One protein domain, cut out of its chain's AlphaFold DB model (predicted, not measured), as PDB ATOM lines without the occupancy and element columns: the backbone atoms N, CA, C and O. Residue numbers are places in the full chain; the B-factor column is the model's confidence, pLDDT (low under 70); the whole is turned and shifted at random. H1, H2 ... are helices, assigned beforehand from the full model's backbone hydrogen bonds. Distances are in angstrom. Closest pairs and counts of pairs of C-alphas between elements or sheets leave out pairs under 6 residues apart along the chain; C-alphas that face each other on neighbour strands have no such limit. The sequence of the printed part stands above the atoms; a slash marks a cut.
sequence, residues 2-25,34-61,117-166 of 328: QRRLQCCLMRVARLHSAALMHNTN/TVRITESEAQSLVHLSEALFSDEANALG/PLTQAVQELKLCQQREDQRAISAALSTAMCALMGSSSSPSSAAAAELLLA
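AT A GLANCE: This is residues 2 to 25, 34 to 61 and 117 to 166 of the 328 residues of an uncharacterized protein of Trypanosoma brucei brucei (strain 927/4 GUTat10.1) (UniProt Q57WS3). The long helix H2 runs through the middle of a small helical body, with H1 side by side with it on one side, running the opposite way, and the hairpin of H3 and H4 crossing it on the other side. The short H5, joined to H4 by a tight link, folds back to come close to both H1 and H2. The printed part has 102 residues with five named helices, in the order H1, H2, H3, H4, H5, and no named strand; its class is all helix. It is compact, with a radius of gyration of the C-alphas of 13.6 A, and spans 38 by 33 by 24 A.

HOW THE PARTS SIT: H2, residues 39 to 60, touches H1, residues 2 to 21, at a shallow tilt of 15 degrees, opposite ways; their closest C-alphas are those of Ala 19 and Ala 42, 6.1 A apart. With residues 41 to 48 alone, H2 touches H3, residues 117 to 130, at a steep tilt of 52 degrees, the same way; the closest C-alphas, of Ser 44 and Val 122, are 6.0 A apart. With residues 48 to 52 alone, H2 touches residues 141 to 144 of H4, residues 134 to 149, also at a steep tilt of 52 degrees but opposite ways; the closest C-alphas, of Ala 51 and Leu 141, are 7.3 A apart. H3 and H4 form a helical hairpin at a shallow tilt of 17 degrees, with the closest C-alphas, of Ala 121 and Ala 144, 4.7 A apart. H4 and H5, residues 155 to 165, are also a helical hairpin, but only just touch, with 3 pairs of C-alphas within 8 A; the closest are those of Leu 148 and Ala 161, 6.5 A apart. H5 is close to H2 but not clearly touching it, with the C-alphas of Ser 49 and Leu 164, the closest, 6.8 A apart. H1 is apart from H3 and H4, and H3 is apart from H5. In H1, H2, H3, H4 and H5, every O i to N i+4 pair is within hydrogen-bond range.

IN THESE COORDINATES: H2 is 31.4 A long from first to last C-alpha, beginning at C-alpha 39 (7.044, -36.245, 39.400). H1 is 27.8 A long and begins at C-alpha 2 (30.268, -30.086, 19.222). H4 measures 22.5 A, H3 20.2 A and H5 14.8 A, and H5 ends at C-alpha 165 (18.845, -20.628, 32.138).

THE WHOLE: The two C-alphas farthest apart, of Asn 25 and Arg 135, are 40.8 A apart. Residues 26 to 33 are not printed, with 15.2 A from C-alpha 25 to C-alpha 34, and residues 62 to 116 are not printed, with 31.3 A from C-alpha 61 to C-alpha 117. Of the links that are printed whole, H3 to H4 and H4 to H5 are tight. The mean pLDDT of the printed part is 80.5, and residues 2 to 25 and 34 to 35 are under 70.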
ATOM      1  N   GLN A   2      30.366 -28.740  18.624       43.86
ATOM      2  CA  GLN A   2      30.268 -30.086  19.222       43.86
ATOM      3  C   GLN A   2      30.409 -30.116  20.759       43.86
ATOM      4  O   GLN A   2      29.653 -30.803  21.431       43.86
ATOM      5  N   ARG A   3      31.290 -29.286  21.343       46.81
ATOM      6  CA  ARG A   3      31.408 -29.143  22.809       46.81
ATOM      7  C   ARG A   3      30.182 -28.517  23.490       46.81
ATOM      8  O   ARG A   3      29.894 -28.893  24.618       46.81
ATOM      9  N   ARG A   4      29.478 -27.570  22.848       43.79
ATOM     10  CA  ARG A   4      28.227 -27.000  23.390       43.79
ATOM     11  C   ARG A   4      27.135 -28.063  23.382       43.79
ATOM     12  O   ARG A   4      26.602 -28.348  24.444       43.79
ATOM     13  N   LEU A   5      26.937 -28.736  22.245       44.26
ATOM     14  CA  LEU A   5      25.983 -29.843  22.117       44.26
ATOM     15  C   LEU A   5      26.279 -30.972  23.121       44.26
ATOM     16  O   LEU A   5      25.380 -31.445  23.803       44.26
ATOM     17  N   GLN A   6      27.551 -31.352  23.290       50.95
ATOM     18  CA  GLN A   6      27.966 -32.370  24.260       50.95
ATOM     19  C   GLN A   6      27.725 -31.924  25.711       50.95
ATOM     20  O   GLN A   6      27.261 -32.717  26.527       50.95
ATOM     21  N   CYS A   7      27.994 -30.658  26.052       51.38
ATOM     22  CA  CYS A   7      27.642 -30.106  27.362       51.38
ATOM     23  C   CYS A   7      26.123 -30.088  27.587       51.38
ATOM     24  O   CYS A   7      25.685 -30.411  28.690       51.38
ATOM     25  N   CYS A   8      25.333 -29.752  26.564       50.93
ATOM     26  CA  CYS A   8      23.871 -29.786  26.602       50.93
ATOM     27  C   CYS A   8      23.355 -31.214  26.823       50.93
ATOM     28  O   CYS A   8      22.639 -31.452  27.791       50.93
ATOM     29  N   LEU A   9      23.819 -32.190  26.036       51.13
ATOM     30  CA  LEU A   9      23.490 -33.612  26.204       51.13
ATOM     31  C   LEU A   9      23.858 -34.130  27.597       51.13
ATOM     32  O   LEU A   9      23.066 -34.824  28.223       51.13
ATOM     33  N   MET A  10      25.020 -33.748  28.133       59.74
ATOM     34  CA  MET A  10      25.409 -34.118  29.498       59.74
ATOM     35  C   MET A  10      24.514 -33.468  30.564       59.74
ATOM     36  O   MET A  10      24.290 -34.074  31.611       59.74
ATOM     37  N   ARG A  11      23.992 -32.254  30.330       59.97
ATOM     38  CA  ARG A  11      23.014 -31.608  31.226       59.97
ATOM     39  C   ARG A  11      21.664 -32.318  31.178       59.97
ATOM     40  O   ARG A  11      21.134 -32.623  32.245       59.97
ATOM     41  N   VAL A  12      21.165 -32.649  29.984       53.52
ATOM     42  CA  VAL A  12      19.941 -33.451  29.806       53.52
ATOM     43  C   VAL A  12      20.100 -34.803  30.468       53.52
ATOM     44  O   VAL A  12      19.272 -35.167  31.287       53.52
ATOM     45  N   ALA A  13      21.192 -35.517  30.198       57.73
ATOM     46  CA  ALA A  13      21.440 -36.831  30.774       57.73
ATOM     47  C   ALA A  13      21.477 -36.779  32.306       57.73
ATOM     48  O   ALA A  13      20.969 -37.689  32.956       57.73
ATOM     49  N   ARG A  14      22.021 -35.709  32.905       60.72
ATOM     50  CA  ARG A  14      21.985 -35.499  34.362       60.72
ATOM     51  C   ARG A  14      20.579 -35.209  34.882       60.72
ATOM     52  O   ARG A  14      20.214 -35.774  35.907       60.72
ATOM     53  N   LEU A  15      19.796 -34.382  34.185       58.27
ATOM     54  CA  LEU A  15      18.386 -34.127  34.508       58.27
ATOM     55  C   LEU A  15      17.554 -35.413  34.412       58.27
ATOM     56  O   LEU A  15      16.862 -35.770  35.362       58.27
ATOM     57  N   HIS A  16      17.694 -36.153  33.313       55.59
ATOM     58  CA  HIS A  16      17.035 -37.437  33.091       55.59
ATOM     59  C   HIS A  16      17.458 -38.478  34.124       55.59
ATOM     60  O   HIS A  16      16.607 -39.171  34.668       55.59
ATOM     61  N   SER A  17      18.752 -38.571  34.446       59.49
ATOM     62  CA  SER A  17      19.249 -39.486  35.481       59.49
ATOM     63  C   SER A  17      18.681 -39.131  36.855       59.49
ATOM     64  O   SER A  17      18.300 -40.027  37.599       59.49
ATOM     65  N   ALA A  18      18.572 -37.839  37.186       57.43
ATOM     66  CA  ALA A  18      17.951 -37.392  38.429       57.43
ATOM     67  C   ALA A  18      16.447 -37.719  38.474       57.43
ATOM     68  O   ALA A  18      15.958 -38.169  39.509       57.43
ATOM     69  N   ALA A  19      15.728 -37.561  37.358       52.67
ATOM     70  CA  ALA A  19      14.317 -37.933  37.249       52.67
ATOM     71  C   ALA A  19      14.102 -39.460  37.311       52.67
ATOM     72  O   ALA A  19      13.208 -39.931  38.009       52.67
ATOM     73  N   LEU A  20      14.949 -40.254  36.646       55.18
ATOM     74  CA  LEU A  20      14.884 -41.722  36.651       55.18
ATOM     75  C   LEU A  20      15.226 -42.318  38.021       55.18
ATOM     76  O   LEU A  20      14.566 -43.260  38.457       55.18
ATOM     77  N   MET A  21      16.194 -41.735  38.737       52.08
ATOM     78  CA  MET A  21      16.531 -42.126  40.113       52.08
ATOM     79  C   MET A  21      15.341 -41.980  41.075       52.08
ATOM     80  O   MET A  21      15.290 -42.679  42.084       52.08
ATOM     81  N   HIS A  22      14.361 -41.122  40.763       50.48
ATOM     82  CA  HIS A  22      13.128 -40.999  41.544       50.48
ATOM     83  C   HIS A  22      12.134 -42.153  41.317       50.48
ATOM     84  O   HIS A  22      11.320 -42.412  42.202       50.48
ATOM     85  N   ASN A  23      12.207 -42.862  40.185       49.31
ATOM     86  CA  ASN A  23      11.306 -43.978  39.870       49.31
ATOM     87  C   ASN A  23      11.779 -45.310  40.492       49.31
ATOM     88  O   ASN A  23      10.989 -46.204  40.791       49.31
ATOM     89  N   THR A  24      13.080 -45.450  40.750       51.35
ATOM     90  CA  THR A  24      13.633 -46.641  41.402       51.35
ATOM     91  C   THR A  24      13.640 -46.466  42.919       51.35
ATOM     92  O   THR A  24      14.470 -45.750  43.473       51.35
ATOM     93  N   ASN A  25      12.708 -47.133  43.602       45.52
ATOM     94  CA  ASN A  25      12.643 -47.260  45.060       45.52
ATOM     95  C   ASN A  25      14.034 -47.480  45.697       45.52
ATOM     96  O   ASN A  25      14.558 -48.590  45.639       45.52
ATOM     97  N   THR A  34      17.786 -32.751  50.735       59.59
ATOM     98  CA  THR A  34      16.886 -33.481  49.832       59.59
ATOM     99  C   THR A  34      15.886 -32.520  49.204       59.59
ATOM    100  O   THR A  34      14.871 -32.179  49.814       59.59
ATOM    101  N   VAL A  35      16.202 -32.055  48.000       65.21
ATOM    102  CA  VAL A  35      15.307 -31.272  47.166       65.21
ATOM    103  C   VAL A  35      14.272 -32.264  46.669       65.21
ATOM    104  O   VAL A  35      14.583 -33.143  45.872       65.21
ATOM    105  N   ARG A  36      13.056 -32.193  47.210       72.49
ATOM    106  CA  ARG A  36      11.950 -33.014  46.724       72.49
ATOM    107  C   ARG A  36      11.375 -32.325  45.497       72.49
ATOM    108  O   ARG A  36      10.743 -31.285  45.636       72.49
ATOM    109  N   ILE A  37      11.641 -32.896  44.331       75.44
ATOM    110  CA  ILE A  37      10.963 -32.546  43.086       75.44
ATOM    111  C   ILE A  37       9.818 -33.545  42.934       75.44
ATOM    112  O   ILE A  37      10.015 -34.752  43.080       75.44
ATOM    113  N   THR A  38       8.608 -33.049  42.718       80.24
ATOM    114  CA  THR A  38       7.460 -33.902  42.403       80.24
ATOM    115  C   THR A  38       7.613 -34.483  40.999       80.24
ATOM    116  O   THR A  38       8.251 -33.889  40.131       80.24
ATOM    117  N   GLU A  39       7.002 -35.637  40.735       81.18
ATOM    118  CA  GLU A  39       7.044 -36.245  39.400       81.18
ATOM    119  C   GLU A  39       6.519 -35.287  38.316       81.18
ATOM    120  O   GLU A  39       7.128 -35.152  37.257       81.18
ATOM    121  N   SER A  40       5.444 -34.548  38.614       80.97
ATOM    122  CA  SER A  40       4.885 -33.551  37.697       80.97
ATOM    123  C   SER A  40       5.871 -32.424  37.381       80.97
ATOM    124  O   SER A  40       5.950 -31.999  36.231       80.97
ATOM    125  N   GLU A  41       6.619 -31.924  38.369       79.10
ATOM    126  CA  GLU A  41       7.645 -30.898  38.143       79.10
ATOM    127  C   GLU A  41       8.793 -31.454  37.299       79.10
ATOM    128  O   GLU A  41       9.216 -30.808  36.343       79.10
ATOM    129  N   ALA A  42       9.264 -32.667  37.605       81.58
ATOM    130  CA  ALA A  42      10.318 -33.320  36.836       81.58
ATOM    131  C   ALA A  42       9.905 -33.494  35.366       81.58
ATOM    132  O   ALA A  42      10.671 -33.140  34.473       81.58
ATOM    133  N   GLN A  43       8.672 -33.944  35.108       84.19
ATOM    134  CA  GLN A  43       8.127 -34.042  33.753       84.19
ATOM    135  C   GLN A  43       8.064 -32.671  33.070       84.19
ATOM    136  O   GLN A  43       8.489 -32.540  31.924       84.19
ATOM    137  N   SER A  44       7.576 -31.630  33.755       84.21
ATOM    138  CA  SER A  44       7.554 -30.274  33.194       84.21
ATOM    139  C   SER A  44       8.952 -29.782  32.804       84.21
ATOM    140  O   SER A  44       9.117 -29.206  31.731       84.21
ATOM    141  N   LEU A  45       9.962 -30.039  33.638       86.01
ATOM    142  CA  LEU A  45      11.346 -29.656  33.359       86.01
ATOM    143  C   LEU A  45      11.952 -30.448  32.202       86.01
ATOM    144  O   LEU A  45      12.649 -29.854  31.384       86.01
ATOM    145  N   VAL A  46      11.669 -31.750  32.103       86.53
ATOM    146  CA  VAL A  46      12.098 -32.576  30.963       86.53
ATOM    147  C   VAL A  46      11.545 -31.996  29.667       86.53
ATOM    148  O   VAL A  46      12.328 -31.668  28.782       86.53
ATOM    149  N   HIS A  47      10.240 -31.740  29.593       87.15
ATOM    150  CA  HIS A  47       9.627 -31.200  28.378       87.15
ATOM    151  C   HIS A  47      10.096 -29.791  28.020       87.15
ATOM    152  O   HIS A  47      10.303 -29.495  26.846       87.15
ATOM    153  N   LEU A  48      10.283 -28.919  29.015       89.30
ATOM    154  CA  LEU A  48      10.862 -27.600  28.772       89.30
ATOM    155  C   LEU A  48      12.288 -27.728  28.226       89.30
ATOM    156  O   LEU A  48      12.654 -27.023  27.292       89.30
ATOM    157  N   SER A  49      13.076 -28.648  28.785       88.35
ATOM    158  CA  SER A  49      14.435 -28.903  28.324       88.35
ATOM    159  C   SER A  49      14.449 -29.436  26.888       88.35
ATOM    160  O   SER A  49      15.146 -28.875  26.052       88.35
ATOM    161  N   GLU A  50      13.614 -30.426  26.563       88.84
ATOM    162  CA  GLU A  50      13.467 -30.967  25.208       88.84
ATOM    163  C   GLU A  50      13.093 -29.869  24.214       88.84
ATOM    164  O   GLU A  50      13.751 -29.733  23.190       88.84
ATOM    165  N   ALA A  51      12.108 -29.030  24.547       89.64
ATOM    166  CA  ALA A  51      11.696 -27.925  23.690       89.64
ATOM    167  C   ALA A  51      12.827 -26.915  23.436       89.64
ATOM    168  O   ALA A  51      13.006 -26.494  22.296       89.64
ATOM    169  N   LEU A  52      13.607 -26.559  24.466       89.16
ATOM    170  CA  LEU A  52      14.777 -25.683  24.319       89.16
ATOM    171  C   LEU A  52      15.827 -26.298  23.389       89.16
ATOM    172  O   LEU A  52      16.357 -25.611  22.520       89.16
ATOM    173  N   PHE A  53      16.125 -27.590  23.552       87.49
ATOM    174  CA  PHE A  53      17.122 -28.250  22.711       87.49
ATOM    175  C   PHE A  53      16.630 -28.447  21.286       87.49
ATOM    176  O   PHE A  53      17.423 -28.280  20.368       87.49
ATOM    177  N   SER A  54      15.358 -28.784  21.082       87.45
ATOM    178  CA  SER A  54      14.773 -28.886  19.745       87.45
ATOM    179  C   SER A  54      14.813 -27.542  19.023       87.45
ATOM    180  O   SER A  54      15.169 -27.507  17.851       87.45
ATOM    181  N   ASP A  55      14.507 -26.439  19.712       85.65
ATOM    182  CA  ASP A  55      14.600 -25.094  19.136       85.65
ATOM    183  C   ASP A  55      16.048 -24.735  18.751       85.65
ATOM    184  O   ASP A  55      16.308 -24.349  17.611       85.65
ATOM    185  N   GLU A  56      17.016 -24.976  19.647       85.64
ATOM    186  CA  GLU A  56      18.443 -24.748  19.364       85.64
ATOM    187  C   GLU A  56      18.954 -25.645  18.224       85.64
ATOM    188  O   GLU A  56      19.681 -25.191  17.339       85.64
ATOM    189  N   ALA A  57      18.565 -26.920  18.207       86.97
ATOM    190  CA  ALA A  57      18.966 -27.870  17.180       86.97
ATOM    191  C   ALA A  57      18.388 -27.495  15.807       86.97
ATOM    192  O   ALA A  57      19.125 -27.494  14.821       86.97
ATOM    193  N   ASN A  58      17.122 -27.067  15.757       86.58
ATOM    194  CA  ASN A  58      16.486 -26.550  14.545       86.58
ATOM    195  C   ASN A  58      17.189 -25.286  14.034       86.58
ATOM    196  O   ASN A  58      17.459 -25.180  12.839       86.58
ATOM    197  N   ALA A  59      17.542 -24.354  14.926       84.65
ATOM    198  CA  ALA A  59      18.292 -23.151  14.561       84.65
ATOM    199  C   ALA A  59      19.687 -23.475  13.990       84.65
ATOM    200  O   ALA A  59      20.208 -22.738  13.152       84.65
ATOM    201  N   LEU A  60      20.285 -24.590  14.422       85.02
ATOM    202  CA  LEU A  60      21.583 -25.074  13.951       85.02
ATOM    203  C   LEU A  60      21.499 -26.060  12.776       85.02
ATOM    204  O   LEU A  60      22.550 -26.465  12.281       85.02
ATOM    205  N   GLY A  61      20.303 -26.464  12.340       88.33
ATOM    206  CA  GLY A  61      20.126 -27.497  11.314       88.33
ATOM    207  C   GLY A  61      20.635 -28.882  11.736       88.33
ATOM    208  O   GLY A  61      21.097 -29.652  10.905       88.33
ATOM    209  N   PRO A 117       2.203 -21.289  37.495       87.93
ATOM    210  CA  PRO A 117       2.501 -20.595  36.242       87.93
ATOM    211  C   PRO A 117       3.432 -21.393  35.320       87.93
ATOM    212  O   PRO A 117       3.213 -21.430  34.112       87.93
ATOM    213  N   LEU A 118       4.448 -22.062  35.880       90.51
ATOM    214  CA  LEU A 118       5.394 -22.852  35.090       90.51
ATOM    215  C   LEU A 118       4.727 -24.110  34.539       90.51
ATOM    216  O   LEU A 118       4.849 -24.400  33.353       90.51
ATOM    217  N   THR A 119       4.003 -24.849  35.381       90.06
ATOM    218  CA  THR A 119       3.301 -26.060  34.945       90.06
ATOM    219  C   THR A 119       2.286 -25.742  33.851       90.06
ATOM    220  O   THR A 119       2.244 -26.451  32.848       90.06
ATOM    221  N   GLN A 120       1.522 -24.654  33.997       92.92
ATOM    222  CA  GLN A 120       0.578 -24.197  32.980       92.92
ATOM    223  C   GLN A 120       1.283 -23.813  31.672       92.92
ATOM    224  O   GLN A 120       0.872 -24.272  30.609       92.92
ATOM    225  N   ALA A 121       2.370 -23.039  31.739       94.15
ATOM    226  CA  ALA A 121       3.116 -22.637  30.548       94.15
ATOM    227  C   ALA A 121       3.735 -23.839  29.812       94.15
ATOM    228  O   ALA A 121       3.719 -23.903  28.585       94.15
ATOM    229  N   VAL A 122       4.219 -24.845  30.547       93.31
ATOM    230  CA  VAL A 122       4.724 -26.087  29.941       93.31
ATOM    231  C   VAL A 122       3.592 -26.929  29.342       93.31
ATOM    232  O   VAL A 122       3.779 -27.556  28.303       93.31
ATOM    233  N   GLN A 123       2.405 -26.959  29.954       94.28
ATOM    234  CA  GLN A 123       1.241 -27.623  29.356       94.28
ATOM    235  C   GLN A 123       0.812 -26.947  28.050       94.28
ATOM    236  O   GLN A 123       0.523 -27.636  27.075       94.28
ATOM    237  N   GLU A 124       0.814 -25.616  28.004       94.94
ATOM    238  CA  GLU A 124       0.548 -24.862  26.778       94.94
ATOM    239  C   GLU A 124       1.585 -25.172  25.694       94.94
ATOM    240  O   GLU A 124       1.218 -25.481  24.561       94.94
ATOM    241  N   LEU A 125       2.869 -25.208  26.058       94.85
ATOM    242  CA  LEU A 125       3.953 -25.595  25.156       94.85
ATOM    243  C   LEU A 125       3.733 -26.987  24.550       94.85
ATOM    244  O   LEU A 125       3.834 -27.142  23.334       94.85
ATOM    245  N   LYS A 126       3.343 -27.976  25.364       94.11
ATOM    246  CA  LYS A 126       2.992 -29.323  24.880       94.11
ATOM    247  C   LYS A 126       1.844 -29.297  23.873       94.11
ATOM    248  O   LYS A 126       1.903 -29.977  22.851       94.11
ATOM    249  N   LEU A 127       0.792 -28.527  24.152       94.79
ATOM    250  CA  LEU A 127      -0.359 -28.407  23.253       94.79
ATOM    251  C   LEU A 127       0.025 -27.745  21.922       94.79
ATOM    252  O   LEU A 127      -0.483 -28.147  20.877       94.79
ATOM    253  N   CYS A 128       0.925 -26.760  21.943       94.29
ATOM    254  CA  CYS A 128       1.462 -26.135  20.734       94.29
ATOM    255  C   CYS A 128       2.332 -27.107  19.925       94.29
ATOM    256  O   CYS A 128       2.180 -27.177  18.708       94.29
ATOM    257  N   GLN A 129       3.179 -27.902  20.591       92.95
ATOM    258  CA  GLN A 129       3.998 -28.934  19.943       92.95
ATOM    259  C   GLN A 129       3.141 -29.972  19.210       92.95
ATOM    260  O   GLN A 129       3.427 -30.302  18.067       92.95
ATOM    261  N   GLN A 130       2.036 -30.417  19.816       93.60
ATOM    262  CA  GLN A 130       1.101 -31.362  19.184       93.60
ATOM    263  C   GLN A 130       0.410 -30.811  17.929       93.60
ATOM    264  O   GLN A 130      -0.110 -31.583  17.128       93.60
ATOM    265  N   ARG A 131       0.352 -29.485  17.777       94.22
ATOM    266  CA  ARG A 131      -0.252 -28.817  16.616       94.22
ATOM    267  C   ARG A 131       0.763 -28.479  15.526       94.22
ATOM    268  O   ARG A 131       0.341 -27.986  14.487       94.22
ATOM    269  N   GLU A 132       2.056 -28.696  15.780       91.85
ATOM    270  CA  GLU A 132       3.162 -28.375  14.866       91.85
ATOM    271  C   GLU A 132       3.175 -26.902  14.396       91.85
ATOM    272  O   GLU A 132       3.708 -26.561  13.341       91.85
ATOM    273  N   ASP A 133       2.604 -25.989  15.191       92.37
ATOM    274  CA  ASP A 133       2.625 -24.552  14.902       92.37
ATOM    275  C   ASP A 133       3.885 -23.921  15.506       92.37
ATOM    276  O   ASP A 133       3.914 -23.537  16.678       92.37
ATOM    277  N   GLN A 134       4.933 -23.790  14.690       91.76
ATOM    278  CA  GLN A 134       6.237 -23.275  15.122       91.76
ATOM    279  C   GLN A 134       6.158 -21.899  15.796       91.76
ATOM    280  O   GLN A 134       6.895 -21.617  16.745       91.76
ATOM    281  N   ARG A 135       5.255 -21.024  15.337       91.55
ATOM    282  CA  ARG A 135       5.120 -19.683  15.912       91.55
ATOM    283  C   ARG A 135       4.490 -19.755  17.299       91.55
ATOM    284  O   ARG A 135       4.941 -19.059  18.208       91.55
ATOM    285  N   ALA A 136       3.480 -20.608  17.465       93.95
ATOM    286  CA  ALA A 136       2.862 -20.857  18.762       93.95
ATOM    287  C   ALA A 136       3.831 -21.548  19.738       93.95
ATOM    288  O   ALA A 136       3.839 -21.212  20.921       93.95
ATOM    289  N   ILE A 137       4.689 -22.451  19.248       93.22
ATOM    290  CA  ILE A 137       5.729 -23.117  20.049       93.22
ATOM    291  C   ILE A 137       6.730 -22.097  20.602       93.22
ATOM    292  O   ILE A 137       6.964 -22.085  21.805       93.22
ATOM    293  N   SER A 138       7.266 -21.198  19.766       92.61
ATOM    294  CA  SER A 138       8.210 -20.158  20.217       92.61
ATOM    295  C   SER A 138       7.593 -19.234  21.277       92.61
ATOM    296  O   SER A 138       8.215 -18.950  22.301       92.61
ATOM    297  N   ALA A 139       6.336 -18.815  21.088       94.13
ATOM    298  CA  ALA A 139       5.628 -17.987  22.066       94.13
ATOM    299  C   ALA A 139       5.379 -18.726  23.395       94.13
ATOM    300  O   ALA A 139       5.586 -18.163  24.476       94.13
ATOM    301  N   ALA A 140       4.974 -19.997  23.333       95.00
ATOM    302  CA  ALA A 140       4.773 -20.823  24.521       95.00
ATOM    303  C   ALA A 140       6.097 -21.107  25.250       95.00
ATOM    304  O   ALA A 140       6.145 -21.073  26.478       95.00
ATOM    305  N   LEU A 141       7.193 -21.304  24.512       95.19
ATOM    306  CA  LEU A 141       8.532 -21.488  25.067       95.19
ATOM    307  C   LEU A 141       9.012 -20.227  25.793       95.19
ATOM    308  O   LEU A 141       9.455 -20.307  26.939       95.19
ATOM    309  N   SER A 142       8.851 -19.057  25.169       95.58
ATOM    310  CA  SER A 142       9.122 -17.763  25.803       95.58
ATOM    311  C   SER A 142       8.323 -17.600  27.101       95.58
ATOM    312  O   SER A 142       8.883 -17.251  28.144       95.58
ATOM    313  N   THR A 143       7.033 -17.946  27.072       95.66
ATOM    314  CA  THR A 143       6.149 -17.898  28.245       95.66
ATOM    315  C   THR A 143       6.629 -18.839  29.351       95.66
ATOM    316  O   THR A 143       6.709 -18.431  30.510       95.66
ATOM    317  N   ALA A 144       7.020 -20.070  29.012       95.22
ATOM    318  CA  ALA A 144       7.537 -21.043  29.971       95.22
ATOM    319  C   ALA A 144       8.867 -20.603  30.597       95.22
ATOM    320  O   ALA A 144       9.054 -20.754  31.804       95.22
ATOM    321  N   MET A 145       9.764 -19.993  29.821       95.40
ATOM    322  CA  MET A 145      11.026 -19.454  30.338       95.40
ATOM    323  C   MET A 145      10.807 -18.244  31.242       95.40
ATOM    324  O   MET A 145      11.411 -18.156  32.311       95.40
ATOM    325  N   CYS A 146       9.888 -17.353  30.874       96.18
ATOM    326  CA  CYS A 146       9.443 -16.262  31.736       96.18
ATOM    327  C   CYS A 146       8.835 -16.777  33.046       96.18
ATOM    328  O   CYS A 146       9.168 -16.274  34.121       96.18
ATOM    329  N   ALA A 147       8.005 -17.819  32.981       95.18
ATOM    330  CA  ALA A 147       7.449 -18.462  34.162       95.18
ATOM    331  C   ALA A 147       8.537 -19.118  35.029       95.18
ATOM    332  O   ALA A 147       8.474 -19.025  36.253       95.18
ATOM    333  N   LEU A 148       9.563 -19.729  34.426       94.93
ATOM    334  CA  LEU A 148      10.698 -20.302  35.151       94.93
ATOM    335  C   LEU A 148      11.508 -19.214  35.874       94.93
ATOM    336  O   LEU A 148      11.781 -19.359  37.067       94.93
ATOM    337  N   MET A 149      11.832 -18.112  35.190       96.42
ATOM    338  CA  MET A 149      12.534 -16.961  35.774       96.42
ATOM    339  C   MET A 149      11.760 -16.352  36.949       96.42
ATOM    340  O   MET A 149      12.347 -16.095  37.998       96.42
ATOM    341  N   GLY A 150      10.447 -16.169  36.787       95.84
ATOM    342  CA  GLY A 150       9.565 -15.590  37.803       95.84
ATOM    343  C   GLY A 150       9.062 -16.568  38.866       95.84
ATOM    344  O   GLY A 150       8.286 -16.183  39.740       95.84
ATOM    345  N   SER A 151       9.447 -17.844  38.794       93.91
ATOM    346  CA  SER A 151       8.988 -18.847  39.754       93.91
ATOM    347  C   SER A 151       9.653 -18.677  41.122       93.91
ATOM    348  O   SER A 151      10.768 -18.164  41.236       93.91
ATOM    349  N   SER A 152       8.986 -19.163  42.173       90.05
ATOM    350  CA  SER A 152       9.455 -19.039  43.563       90.05
ATOM    351  C   SER A 152      10.907 -19.488  43.788       90.05
ATOM    352  O   SER A 152      11.426 -20.350  43.077       90.05
ATOM    353  N   SER A 153      11.555 -18.945  44.817       88.45
ATOM    354  CA  SER A 153      12.946 -19.218  45.218       88.45
ATOM    355  C   SER A 153      13.167 -20.585  45.892       88.45
ATOM    356  O   SER A 153      14.067 -20.759  46.715       88.45
ATOM    357  N   SER A 154      12.354 -21.594  45.562       88.13
ATOM    358  CA  SER A 154      12.556 -22.942  46.093       88.13
ATOM    359  C   SER A 154      13.886 -23.533  45.596       88.13
ATOM    360  O   SER A 154      14.300 -23.254  44.469       88.13
ATOM    361  N   PRO A 155      14.563 -24.395  46.381       85.91
ATOM    362  CA  PRO A 155      15.803 -25.034  45.939       85.91
ATOM    363  C   PRO A 155      15.657 -25.836  44.637       85.91
ATOM    364  O   PRO A 155      16.589 -25.874  43.839       85.91
ATOM    365  N   SER A 156      14.492 -26.456  44.406       84.90
ATOM    366  CA  SER A 156      14.179 -27.170  43.161       84.90
ATOM    367  C   SER A 156      14.105 -26.222  41.978       84.90
ATOM    368  O   SER A 156      14.745 -26.466  40.958       84.90
ATOM    369  N   SER A 157      13.376 -25.116  42.127       87.89
ATOM    370  CA  SER A 157      13.272 -24.108  41.082       87.89
ATOM    371  C   SER A 157      14.616 -23.424  40.818       87.89
ATOM    372  O   SER A 157      14.968 -23.210  39.664       87.89
ATOM    373  N   ALA A 158      15.405 -23.128  41.853       89.05
ATOM    374  CA  ALA A 158      16.746 -22.567  41.697       89.05
ATOM    375  C   ALA A 158      17.668 -23.512  40.908       89.05
ATOM    376  O   ALA A 158      18.322 -23.076  39.964       89.05
ATOM    377  N   ALA A 159      17.662 -24.811  41.230       86.85
ATOM    378  CA  ALA A 159      18.431 -25.815  40.497       86.85
ATOM    379  C   ALA A 159      17.949 -25.973  39.044       86.85
ATOM    380  O   ALA A 159      18.760 -26.056  38.123       86.85
ATOM    381  N   ALA A 160      16.634 -25.979  38.821       88.26
ATOM    382  CA  ALA A 160      16.051 -26.032  37.484       88.26
ATOM    383  C   ALA A 160      16.432 -24.805  36.645       88.26
ATOM    384  O   ALA A 160      16.872 -24.940  35.504       88.26
ATOM    385  N   ALA A 161      16.313 -23.616  37.232       90.58
ATOM    386  CA  ALA A 161      16.729 -22.357  36.636       90.58
ATOM    387  C   ALA A 161      18.224 -22.365  36.305       90.58
ATOM    388  O   ALA A 161      18.592 -22.012  35.196       90.58
ATOM    389  N   GLU A 162      19.092 -22.837  37.200       91.27
ATOM    390  CA  GLU A 162      20.523 -22.957  36.909       91.27
ATOM    391  C   GLU A 162      20.796 -23.890  35.719       91.27
ATOM    392  O   GLU A 162      21.627 -23.586  34.864       91.27
ATOM    393  N   LEU A 163      20.094 -25.020  35.626       88.99
ATOM    394  CA  LEU A 163      20.311 -25.996  34.558       88.99
ATOM    395  C   LEU A 163      19.819 -25.507  33.191       88.99
ATOM    396  O   LEU A 163      20.481 -25.781  32.184       88.99
ATOM    397  N   LEU A 164      18.687 -24.799  33.169       92.19
ATOM    398  CA  LEU A 164      18.000 -24.386  31.943       92.19
ATOM    399  C   LEU A 164      18.328 -22.954  31.508       92.19
ATOM    400  O   LEU A 164      18.414 -22.695  30.313       92.19
ATOM    401  N   LEU A 165      18.531 -22.025  32.447       94.34
ATOM    402  CA  LEU A 165      18.845 -20.628  32.138       94.34
ATOM    403  C   LEU A 165      20.346 -20.403  31.977       94.34
ATOM    404  O   LEU A 165      20.732 -19.630  31.112       94.34
ATOM    405  N   ALA A 166      21.221 -21.041  32.763       92.60
ATOM    406  CA  ALA A 166      22.637 -20.673  32.732       92.60
ATOM    407  C   ALA A 166      23.287 -20.973  31.370       92.60
ATOM    408  O   ALA A 166      23.500 -22.134  30.991       92.60
TER     409      ALA A 166